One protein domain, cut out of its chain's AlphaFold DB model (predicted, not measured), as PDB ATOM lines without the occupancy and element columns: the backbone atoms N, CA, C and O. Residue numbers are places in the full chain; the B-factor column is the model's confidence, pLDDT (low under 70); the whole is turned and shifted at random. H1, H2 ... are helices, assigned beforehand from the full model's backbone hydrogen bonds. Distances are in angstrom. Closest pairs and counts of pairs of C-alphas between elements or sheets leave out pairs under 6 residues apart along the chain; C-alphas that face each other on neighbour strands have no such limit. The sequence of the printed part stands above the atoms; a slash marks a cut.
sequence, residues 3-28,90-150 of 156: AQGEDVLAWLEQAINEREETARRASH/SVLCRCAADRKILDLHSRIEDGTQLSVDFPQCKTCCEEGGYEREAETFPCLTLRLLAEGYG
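AT A GLANCE: This is residues 3 to 28 and 90 to 150 of the 156 residues of an uncharacterized protein of Streptomyces sp. NEAU-sy36 (UniProt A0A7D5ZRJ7). Long H1 and shorter H2 lie side by side, H5 packs on H1, and a loopy head with H3 and H4 lies beyond H2's end. The printed part has 87 residues with five named helices: all helix. It is only just loose, radius of gyration of the C-alphas 14.8 A, spanning 48 by 26 by 21 A.

HOW THE PARTS SIT: H1, residues 3 to 28, with 16 to 24 alone touches H2, residues 90 to 104, opposite ways at a shallow tilt of 28 degrees, closest at C-alphas Glu 20 and Leu 92, 5.9 A. With 8 to 12 alone H1 touches H5, residues 140 to 148, closest at C-alphas Leu 12 and Ala 146, 5.8 A. H3 and H4, residues 113 to 117 and 122 to 127, touch no helix. Every O i to N i+4 pair is within hydrogen-bond range in H2 to H5, 21 of 22 in H1.

IN THESE COORDINATES: H1 runs 37.4 A from C-alpha 3, (283.421, 386.199, 274.809); H5 ends at C-alpha 148, (286.103, 396.186, 256.936).

THE WHOLE: Residues 29 to 89 are cut out; C-alphas 28 and 90 are 14.3 A apart. H4 to H5 is a long link. Residues 127 to 134, for instance, have pLDDT under 70.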
ATOM      1  N   ALA A   3     282.312 386.609 275.685       58.62
ATOM      2  CA  ALA A   3     283.421 386.199 274.809       58.62
ATOM      3  C   ALA A   3     283.402 386.929 273.451       58.62
ATOM      4  O   ALA A   3     284.297 387.704 273.148       58.62
ATOM      5  N   GLN A   4     282.309 386.805 272.691       64.12
ATOM      6  CA  GLN A   4     282.235 387.318 271.314       64.12
ATOM      7  C   GLN A   4     282.415 388.845 271.200       64.12
ATOM      8  O   GLN A   4     282.868 389.343 270.173       64.12
ATOM      9  N   GLY A   5     282.047 389.600 272.240       63.66
ATOM     10  CA  GLY A   5     282.204 391.055 272.264       63.66
ATOM     11  C   GLY A   5     283.641 391.509 272.528       63.66
ATOM     12  O   GLY A   5     284.120 392.425 271.865       63.66
ATOM     13  N   GLU A   6     284.328 390.847 273.463       72.88
ATOM     14  CA  GLU A   6     285.754 391.070 273.732       72.88
ATOM     15  C   GLU A   6     286.607 390.617 272.537       72.88
ATOM     16  O   GLU A   6     287.555 391.310 272.165       72.88
ATOM     17  N   ASP A   7     286.199 389.537 271.862       85.44
ATOM     18  CA  ASP A   7     286.883 389.024 270.676       85.44
ATOM     19  C   ASP A   7     286.903 390.061 269.528       85.44
ATOM     20  O   ASP A   7     287.941 390.252 268.891       85.44
ATOM     21  N   VAL A   8     285.790 390.776 269.279       91.31
ATOM     22  CA  VAL A   8     285.700 391.805 268.212       91.31
ATOM     23  C   VAL A   8     286.668 392.959 268.460       91.31
ATOM     24  O   VAL A   8     287.326 393.430 267.530       91.31
ATOM     25  N   LEU A   9     286.757 393.432 269.704       92.88
ATOM     26  CA  LEU A   9     287.635 394.550 270.056       92.88
ATOM     27  C   LEU A   9     289.099 394.151 269.957       92.88
ATOM     28  O   LEU A   9     289.880 394.869 269.339       92.88
ATOM     29  N   ALA A  10     289.451 392.986 270.509       93.19
ATOM     30  CA  ALA A  10     290.809 392.463 270.444       93.19
ATOM     31  C   ALA A  10     291.273 392.310 268.987       93.19
ATOM     32  O   ALA A  10     292.390 392.699 268.639       93.19
ATOM     33  N   TRP A  11     290.395 391.824 268.106       93.88
ATOM     34  CA  TRP A  11     290.698 391.759 266.681       93.88
ATOM     35  C   TRP A  11     290.846 393.119 266.027       93.88
ATOM     36  O   TRP A  11     291.794 393.312 265.275       93.88
ATOM     37  N   LEU A  12     289.933 394.061 266.278       96.38
ATOM     38  CA  LEU A  12     290.050 395.410 265.728       96.38
ATOM     39  C   LEU A  12     291.367 396.058 266.147       96.38
ATOM     40  O   LEU A  12     292.065 396.637 265.316       96.38
ATOM     41  N   GLU A  13     291.749 395.918 267.415       96.50
ATOM     42  CA  GLU A  13     293.024 396.423 267.904       96.50
ATOM     43  C   GLU A  13     294.210 395.792 267.184       96.50
ATOM     44  O   GLU A  13     295.097 396.528 266.738       96.50
ATOM     45  N   GLN A  14     294.217 394.463 267.048       96.25
ATOM     46  CA  GLN A  14     295.257 393.728 266.340       96.25
ATOM     47  C   GLN A  14     295.319 394.124 264.859       96.25
ATOM     48  O   GLN A  14     296.383 394.493 264.370       96.25
ATOM     49  N   ALA A  15     294.189 394.104 264.154       96.69
ATOM     50  CA  ALA A  15     294.113 394.361 262.723       96.69
ATOM     51  C   ALA A  15     294.515 395.803 262.373       96.69
ATOM     52  O   ALA A  15     295.243 396.025 261.400       96.69
ATOM     53  N   ILE A  16     294.108 396.785 263.188       97.75
ATOM     54  CA  ILE A  16     294.560 398.173 263.037       97.75
ATOM     55  C   ILE A  16     296.070 398.263 263.289       97.75
ATOM     56  O   ILE A  16     296.777 398.876 262.492       97.75
ATOM     57  N   ASN A  17     296.594 397.620 264.340       97.81
ATOM     58  CA  ASN A  17     298.035 397.627 264.631       97.81
ATOM     59  C   ASN A  17     298.866 397.020 263.491       97.81
ATOM     60  O   ASN A  17     299.866 397.605 263.077       97.81
ATOM     61  N   GLU A  18     298.451 395.873 262.954       96.25
ATOM     62  CA  GLU A  18     299.127 395.214 261.832       96.25
ATOM     63  C   GLU A  18     299.131 396.090 260.572       96.25
ATOM     64  O   GLU A  18     300.147 396.183 259.865       96.25
ATOM     65  N   ARG A  19     298.010 396.769 260.300       95.75
ATOM     66  CA  ARG A  19     297.878 397.690 259.168       95.75
ATOM     67  C   ARG A  19     298.751 398.932 259.348       95.75
ATOM     68  O   ARG A  19     299.463 399.297 258.411       95.75
ATOM     69  N   GLU A  20     298.748 399.538 260.535       96.06
ATOM     70  CA  GLU A  20     299.602 400.683 260.865       96.06
ATOM     71  C   GLU A  20     301.084 400.340 260.736       96.06
ATOM     72  O   GLU A  20     301.825 401.076 260.090       96.06
ATOM     73  N   GLU A  21     301.523 399.223 261.316       93.19
ATOM     74  CA  GLU A  21     302.925 398.807 261.272       93.19
ATOM     75  C   GLU A  21     303.374 398.538 259.833       93.19
ATOM     76  O   GLU A  21     304.460 398.936 259.410       93.19
ATOM     77  N   THR A  22     302.517 397.913 259.027       88.38
ATOM     78  CA  THR A  22     302.794 397.697 257.604       88.38
ATOM     79  C   THR A  22     302.910 399.018 256.843       88.38
ATOM     80  O   THR A  22     303.864 399.195 256.083       88.38
ATOM     81  N   ALA A  23     302.019 399.978 257.095       89.25
ATOM     82  CA  ALA A  23     302.096 401.301 256.482       89.25
ATOM     83  C   ALA A  23     303.335 402.093 256.946       89.25
ATOM     84  O   ALA A  23     304.015 402.699 256.122       89.25
ATOM     85  N   ARG A  24     303.703 402.050 258.235       87.81
ATOM     86  CA  ARG A  24     304.922 402.707 258.753       87.81
ATOM     87  C   ARG A  24     306.189 402.126 258.136       87.81
ATOM     88  O   ARG A  24     307.068 402.879 257.722       87.81
ATOM     89  N   ARG A  25     306.273 400.797 258.010       81.12
ATOM     90  CA  ARG A  25     307.390 400.150 257.308       81.12
ATOM     91  C   ARG A  25     307.479 400.631 255.862       81.12
ATOM     92  O   ARG A  25     308.564 401.026 255.444       81.12
ATOM     93  N   ALA A  26     306.352 400.697 255.152       76.56
ATOM     94  CA  ALA A  26     306.285 401.172 253.770       76.56
ATOM     95  C   ALA A  26     306.591 402.677 253.600       76.56
ATOM     96  O   ALA A  26     307.064 403.080 252.538       76.56
ATOM     97  N   SER A  27     306.345 403.516 254.617       74.88
ATOM     98  CA  SER A  27     306.638 404.958 254.570       74.88
ATOM     99  C   SER A  27     308.087 405.300 254.933       74.88
ATOM    100  O   SER A  27     308.659 406.239 254.380       74.88
ATOM    101  N   HIS A  28     308.708 404.534 255.836       62.22
ATOM    102  CA  HIS A  28     310.116 404.704 256.226       62.22
ATOM    103  C   HIS A  28     311.076 404.199 255.147       62.22
ATOM    104  O   HIS A  28     312.198 404.687 254.989       62.22
ATOM    105  N   SER A  90     297.800 407.792 253.500       88.44
ATOM    106  CA  SER A  90     296.348 407.546 253.457       88.44
ATOM    107  C   SER A  90     295.931 406.421 254.411       88.44
ATOM    108  O   SER A  90     295.029 406.598 255.238       88.44
ATOM    109  N   VAL A  91     296.652 405.293 254.397       93.56
ATOM    110  CA  VAL A  91     296.386 404.152 255.291       93.56
ATOM    111  C   VAL A  91     296.553 404.537 256.765       93.56
ATOM    112  O   VAL A  91     295.703 404.190 257.588       93.56
ATOM    113  N   LEU A  92     297.605 405.287 257.115       94.81
ATOM    114  CA  LEU A  92     297.820 405.763 258.488       94.81
ATOM    115  C   LEU A  92     296.724 406.736 258.937       94.81
ATOM    116  O   LEU A  92     296.235 406.632 260.063       94.81
ATOM    117  N   CYS A  93     296.296 407.649 258.063       95.88
ATOM    118  CA  CYS A  93     295.167 408.534 258.336       95.88
ATOM    119  C   CYS A  93     293.880 407.743 258.589       95.88
ATOM    120  O   CYS A  93     293.128 408.086 259.505       95.88
ATOM    121  N   ARG A  94     293.640 406.670 257.824       96.62
ATOM    122  CA  ARG A  94     292.479 405.803 258.032       96.62
ATOM    123  C   ARG A  94     292.544 405.069 259.370       96.62
ATOM    124  O   ARG A  94     291.582 405.146 260.126       96.62
ATOM    125  N   CYS A  95     293.679 404.455 259.703       97.69
ATOM    126  CA  CYS A  95     293.868 403.782 260.992       97.69
ATOM    127  C   CYS A  95     293.645 404.747 262.168       97.69
ATOM    128  O   CYS A  95     292.941 404.421 263.122       97.69
ATOM    129  N   ALA A  96     294.151 405.981 262.067       97.94
ATOM    130  CA  ALA A  96     293.927 407.014 263.075       97.94
ATOM    131  C   ALA A  96     292.446 407.420 263.203       97.94
ATOM    132  O   ALA A  96     291.993 407.744 264.300       97.94
ATOM    133  N   ALA A  97     291.684 407.425 262.105       98.12
ATOM    134  CA  ALA A  97     290.241 407.650 262.148       98.12
ATOM    135  C   ALA A  97     289.509 406.472 262.812       98.12
ATOM    136  O   ALA A  97     288.681 406.691 263.692       98.12
ATOM    137  N   ASP A  98     289.868 405.238 262.464       98.00
ATOM    138  CA  ASP A  98     289.271 404.028 263.034       98.00
ATOM    139  C   ASP A  98     289.552 403.921 264.548       98.00
ATOM    140  O   ASP A  98     288.660 403.580 265.321       98.00
ATOM    141  N   ARG A  99     290.742 404.335 265.011       97.62
ATOM    142  CA  ARG A  99     291.063 404.475 266.446       97.62
ATOM    143  C   ARG A  99     290.147 405.465 267.167       97.62
ATOM    144  O   ARG A  99     289.744 405.201 268.295       97.62
ATOM    145  N   LYS A 100     289.788 406.583 266.527       97.50
ATOM    146  CA  LYS A 100     288.818 407.537 267.095       97.50
ATOM    147  C   LYS A 100     287.414 406.941 267.153       97.50
ATOM    148  O   LYS A 100     286.701 407.197 268.112       97.50
ATOM    149  N   ILE A 101     287.024 406.145 266.155       96.50
ATOM    150  CA  ILE A 101     285.741 405.427 266.174       96.50
ATOM    151  C   ILE A 101     285.704 404.447 267.354       96.50
ATOM    152  O   ILE A 101     284.710 404.429 268.074       96.50
ATOM    153  N   LEU A 102     286.781 403.686 267.592       95.06
ATOM    154  CA  LEU A 102     286.889 402.787 268.750       95.06
ATOM    155  C   LEU A 102     286.725 403.528 270.087       95.06
ATOM    156  O   LEU A 102     285.976 403.070 270.945       95.06
ATOM    157  N   ASP A 103     287.402 404.668 270.243       94.94
ATOM    158  CA  ASP A 103     287.361 405.480 271.466       94.94
ATOM    159  C   ASP A 103     285.963 406.069 271.730       94.94
ATOM    160  O   ASP A 103     285.419 405.964 272.835       94.94
ATOM    161  N   LEU A 104     285.336 406.620 270.683       94.38
ATOM    162  CA  LEU A 104     283.971 407.146 270.751       94.38
ATOM    163  C   LEU A 104     282.981 406.042 271.132       94.38
ATOM    164  O   LEU A 104     282.233 406.178 272.096       94.38
ATOM    165  N   HIS A 105     283.033 404.905 270.440       93.06
ATOM    166  CA  HIS A 105     282.120 403.790 270.663       93.06
ATOM    167  C   HIS A 105     282.512 402.899 271.849       93.06
ATOM    168  O   HIS A 105     282.254 401.702 271.813       93.06
ATOM    169  N   SER A 106     283.074 403.461 272.918       91.19
ATOM    170  CA  SER A 106     283.448 402.735 274.135       91.19
ATOM    171  C   SER A 106     282.245 402.164 274.900       91.19
ATOM    172  O   SER A 106     281.089 402.574 274.734       91.19
ATOM    173  N   ARG A 107     282.522 401.173 275.753       90.06
ATOM    174  CA  ARG A 107     281.549 400.610 276.692       90.06
ATOM    175  C   ARG A 107     281.198 401.643 277.769       90.06
ATOM    176  O   ARG A 107     282.070 402.362 278.244       90.06
ATOM    177  N   ILE A 108     279.937 401.682 278.197       85.69
ATOM    178  CA  ILE A 108     279.531 402.432 279.393       85.69
ATOM    179  C   ILE A 108     280.094 401.745 280.646       85.69
ATOM    180  O   ILE A 108     279.779 400.588 280.925       85.69
ATOM    181  N   GLU A 109     280.892 402.482 281.416       81.38
ATOM    182  CA  GLU A 109     281.453 402.057 282.703       81.38
ATOM    183  C   GLU A 109     280.753 402.799 283.854       81.38
ATOM    184  O   GLU A 109     281.312 403.706 284.463       81.38
ATOM    185  N   ASP A 110     279.496 402.453 284.142       77.62
ATOM    186  CA  ASP A 110     278.743 403.055 285.259       77.62
ATOM    187  C   ASP A 110     278.770 402.202 286.545       77.62
ATOM    188  O   ASP A 110     278.240 402.604 287.581       77.62
ATOM    189  N   GLY A 111     279.393 401.017 286.489       66.94
ATOM    190  CA  GLY A 111     279.517 400.083 287.610       66.94
ATOM    191  C   GLY A 111     278.197 399.460 288.077       66.94
ATOM    192  O   GLY A 111     278.185 398.744 289.080       66.94
ATOM    193  N   THR A 112     277.083 399.715 287.387       72.56
ATOM    194  CA  THR A 112     275.795 399.100 287.701       72.56
ATOM    195  C   THR A 112     275.779 397.641 287.254       72.56
ATOM    196  O   THR A 112     276.351 397.270 286.234       72.56
ATOM    197  N   GLN A 113     275.079 396.776 287.989       67.62
ATOM    198  CA  GLN A 113     274.955 395.373 287.582       67.62
ATOM    199  C   GLN A 113     274.266 395.228 286.212       67.62
ATOM    200  O   GLN A 113     274.585 394.321 285.448       67.62
ATOM    201  N   LEU A 114     273.405 396.190 285.859       69.19
ATOM    202  CA  LEU A 114     272.767 396.263 284.548       69.19
ATOM    203  C   LEU A 114     273.791 396.448 283.412       69.19
ATOM    204  O   LEU A 114     273.677 395.767 282.399       69.19
ATOM    205  N   SER A 115     274.810 397.300 283.576       69.06
ATOM    206  CA  SER A 115     275.858 397.512 282.559       69.06
ATOM    207  C   SER A 115     276.887 396.379 282.493       69.06
ATOM    208  O   SER A 115     277.589 396.213 281.486       69.06
ATOM    209  N   VAL A 116     276.977 395.563 283.548       72.81
ATOM    210  CA  VAL A 116     277.766 394.325 283.550       72.81
ATOM    211  C   VAL A 116     277.076 393.250 282.712       72.81
ATOM    212  O   VAL A 116     277.717 392.669 281.835       72.81
ATOM    213  N   ASP A 117     275.782 393.025 282.951       77.81
ATOM    214  CA  ASP A 117     275.002 391.973 282.291       77.81
ATOM    215  C   ASP A 117     274.605 392.346 280.853       77.81
ATOM    216  O   ASP A 117     274.564 391.487 279.965       77.81
ATOM    217  N   PHE A 118     274.374 393.639 280.612       79.25
ATOM    218  CA  PHE A 118     274.004 394.214 279.323       79.25
ATOM    219  C   PHE A 118     274.957 395.367 279.002       79.25
ATOM    220  O   PHE A 118     274.616 396.531 279.214       79.25
ATOM    221  N   PRO A 119     276.177 395.069 278.520       84.56
ATOM    222  CA  PRO A 119     277.118 396.113 278.150       84.56
ATOM    223  C   PRO A 119     276.516 396.959 277.028       84.56
ATOM    224  O   PRO A 119     275.978 396.428 276.058       84.56
ATOM    225  N   GLN A 120     276.609 398.278 277.161       87.00
ATOM    226  CA  GLN A 120     276.026 399.246 276.233       87.00
ATOM    227  C   GLN A 120     277.104 400.166 275.666       87.00
ATOM    228  O   GLN A 120     278.113 400.432 276.325       87.00
ATOM    229  N   CYS A 121     276.908 400.628 274.433       89.25
ATOM    230  CA  CYS A 121     277.825 401.563 273.788       89.25
ATOM    231  C   CYS A 121     277.493 403.002 274.193       89.25
ATOM    232  O   CYS A 121     276.365 403.452 274.006       89.25
ATOM    233  N   LYS A 122     278.492 403.736 274.690       87.94
ATOM    234  CA  LYS A 122     278.341 405.103 275.195       87.94
ATOM    235  C   LYS A 122     277.730 406.047 274.160       87.94
ATOM    236  O   LYS A 122     276.664 406.604 274.405       87.94
ATOM    237  N   THR A 123     278.354 406.175 272.987       89.94
ATOM    238  CA  THR A 123     277.860 407.060 271.919       89.94
ATOM    239  C   THR A 123     276.457 406.678 271.453       89.94
ATOM    240  O   THR A 123     275.604 407.548 271.311       89.94
ATOM    241  N   CYS A 124     276.180 405.385 271.266       86.56
ATOM    242  CA  CYS A 124     274.865 404.944 270.793       86.56
ATOM    243  C   CYS A 124     273.746 405.224 271.809       86.56
ATOM    244  O   CYS A 124     272.617 405.497 271.399       86.56
ATOM    245  N   CYS A 125     274.046 405.179 273.111       81.25
ATOM    246  CA  CYS A 125     273.093 405.524 274.165       81.25
ATOM    247  C   CYS A 125     272.882 407.035 274.302       81.25
ATOM    248  O   CYS A 125     271.748 407.479 274.457       81.25
ATOM    249  N   GLU A 126     273.954 407.830 274.247       79.31
ATOM    250  CA  GLU A 126     273.884 409.286 274.423       79.31
ATOM    251  C   GLU A 126     273.173 409.981 273.246       79.31
ATOM    252  O   GLU A 126     272.395 410.912 273.457       79.31
ATOM    253  N   GLU A 127     273.374 409.506 272.012       68.12
ATOM    254  CA  GLU A 127     272.755 410.092 270.813       68.12
ATOM    255  C   GLU A 127     271.306 409.635 270.572       68.12
ATOM    256  O   GLU A 127     270.568 410.275 269.820       68.12
ATOM    257  N   GLY A 128     270.875 408.532 271.190       60.50
ATOM    258  CA  GLY A 128     269.563 407.930 270.941       60.50
ATOM    259  C   GLY A 128     268.376 408.670 271.569       60.50
ATOM    260  O   GLY A 128     267.242 408.483 271.127       60.50
ATOM    261  N   GLY A 129     268.621 409.517 272.574       57.78
ATOM    262  CA  GLY A 129     267.565 410.077 273.420       57.78
ATOM    263  C   GLY A 129     266.861 409.010 274.275       57.78
ATOM    264  O   GLY A 129     267.111 407.816 274.147       57.78
ATOM    265  N   TYR A 130     265.945 409.436 275.150       54.75
ATOM    266  CA  TYR A 130     265.236 408.554 276.098       54.75
ATOM    267  C   TYR A 130     264.353 407.466 275.446       54.75
ATOM    268  O   TYR A 130     263.837 406.606 276.154       54.75
ATOM    269  N   GLU A 131     264.155 407.506 274.125       57.59
ATOM    270  CA  GLU A 131     263.230 406.625 273.396       57.59
ATOM    271  C   GLU A 131     263.920 405.501 272.606       57.59
ATOM    272  O   GLU A 131     263.235 404.608 272.109       57.59
ATOM    273  N   ARG A 132     265.257 405.503 272.480       62.03
ATOM    274  CA  ARG A 132     265.982 404.413 271.809       62.03
ATOM    275  C   ARG A 132     266.464 403.376 272.809       62.03
ATOM    276  O   ARG A 132     267.128 403.700 273.789       62.03
ATOM    277  N   GLU A 133     266.178 402.114 272.504       65.25
ATOM    278  CA  GLU A 133     266.831 400.989 273.163       65.25
ATOM    279  C   GLU A 133     268.344 401.111 272.961       65.25
ATOM    280  O   GLU A 133     268.837 401.260 271.841       65.25
ATOM    281  N   ALA A 134     269.073 401.095 274.070       67.50
ATOM    282  CA  ALA A 134     270.519 401.120 274.068       67.50
ATOM    283  C   ALA A 134     271.078 399.934 273.270       67.50
ATOM    284  O   ALA A 134     270.779 398.775 273.570       67.50
ATOM    285  N   GLU A 135     271.924 400.211 272.276       79.69
ATOM    286  CA  GLU A 135     272.591 399.149 271.525       79.69
ATOM    287  C   GLU A 135     273.544 398.362 272.427       79.69
ATOM    288  O   GLU A 135     274.386 398.927 273.138       79.69
ATOM    289  N   THR A 136     273.435 397.033 272.357       86.38
ATOM    290  CA  THR A 136     274.348 396.129 273.054       86.38
ATOM    291  C   THR A 136     275.755 396.290 272.493       86.38
ATOM    292  O   THR A 136     275.984 396.182 271.289       86.38
ATOM    293  N   PHE A 137     276.712 396.520 273.379       88.06
ATOM    294  CA  PHE A 137     278.122 396.617 273.050       88.06
ATOM    295  C   PHE A 137     278.741 395.220 272.830       88.06
ATOM    296  O   PHE A 137     278.471 394.314 273.622       88.06
ATOM    297  N   PRO A 138     279.594 395.025 271.801       91.69
ATOM    298  CA  PRO A 138     279.958 395.986 270.758       91.69
ATOM    299  C   PRO A 138     278.788 396.261 269.804       91.69
ATOM    300  O   PRO A 138     278.139 395.328 269.314       91.69
ATOM    301  N   CYS A 139     278.540 397.551 269.553       91.06
ATOM    302  CA  CYS A 139     277.443 398.035 268.712       91.06
ATOM    303  C   CYS A 139     277.663 397.702 267.229       91.06
ATOM    304  O   CYS A 139     278.770 397.331 266.819       91.06
ATOM    305  N   LEU A 140     276.623 397.877 266.408       91.19
ATOM    306  CA  LEU A 140     276.688 397.607 264.969       91.19
ATOM    307  C   LEU A 140     277.852 398.331 264.270       91.19
ATOM    308  O   LEU A 140     278.525 397.729 263.436       91.19
ATOM    309  N   THR A 141     278.151 399.577 264.646       93.69
ATOM    310  CA  THR A 141     279.273 400.345 264.077       93.69
ATOM    311  C   THR A 141     280.606 399.616 264.226       93.69
ATOM    312  O   THR A 141     281.369 399.520 263.268       93.69
ATOM    313  N   LEU A 142     280.881 399.066 265.412       94.44
ATOM    314  CA  LEU A 142     282.125 398.342 265.674       94.44
ATOM    315  C   LEU A 142     282.183 397.016 264.913       94.44
ATOM    316  O   LEU A 142     283.241 396.643 264.415       94.44
ATOM    317  N   ARG A 143     281.046 396.330 264.760       92.88
ATOM    318  CA  ARG A 143     280.971 395.089 263.972       92.88
ATOM    319  C   ARG A 143     281.246 395.349 262.491       92.88
ATOM    320  O   ARG A 143     282.085 394.673 261.908       92.88
ATOM    321  N   LEU A 144     280.626 396.381 261.918       93.88
ATOM    322  CA  LEU A 144     280.859 396.789 260.527       93.88
ATOM    323  C   LEU A 144     282.294 397.278 260.302       93.88
ATOM    324  O   LEU A 144     282.889 397.011 259.257       93.88
ATOM    325  N   LEU A 145     282.882 397.964 261.287       96.06
ATOM    326  CA  LEU A 145     284.294 398.323 261.232       96.06
ATOM    327  C   LEU A 145     285.170 397.063 261.186       96.06
ATOM    328  O   LEU A 145     286.066 396.983 260.350       96.06
ATOM    329  N   ALA A 146     284.884 396.065 262.029       95.31
ATOM    330  CA  ALA A 146     285.626 394.805 262.057       95.31
ATOM    331  C   ALA A 146     285.518 394.043 260.730       95.31
ATOM    332  O   ALA A 146     286.525 393.528 260.240       95.31
ATOM    333  N   GLU A 147     284.335 394.012 260.112       93.88
ATOM    334  CA  GLU A 147     284.125 393.433 258.776       93.88
ATOM    335  C   GLU A 147     284.997 394.116 257.712       93.88
ATOM    336  O   GLU A 147     285.589 393.438 256.872       93.88
ATOM    337  N   GLY A 148     285.173 395.440 257.794       94.19
ATOM    338  CA  GLY A 148     286.103 396.186 256.936       94.19
ATOM    339  C   GLY A 148     287.569 395.751 257.078       94.19
ATOM    340  O   GLY A 148     288.351 395.886 256.136       94.19
ATOM    341  N   TYR A 149     287.930 395.172 258.224       94.50
ATOM    342  CA  TYR A 149     289.229 394.545 258.485       94.50
ATOM    343  C   TYR A 149     289.244 393.028 258.211       94.50
ATOM    344  O   TYR A 149     290.250 392.371 258.472       94.50
ATOM    345  N   GLY A 150     288.167 392.461 257.663       93.50
ATOM    346  CA  GLY A 150     288.070 391.043 257.304       93.50
ATOM    347  C   GLY A 150     287.562 390.124 258.417       93.50
ATOM    348  O   GLY A 150     287.684 388.904 258.300       93.50
TER     349      GLY A 150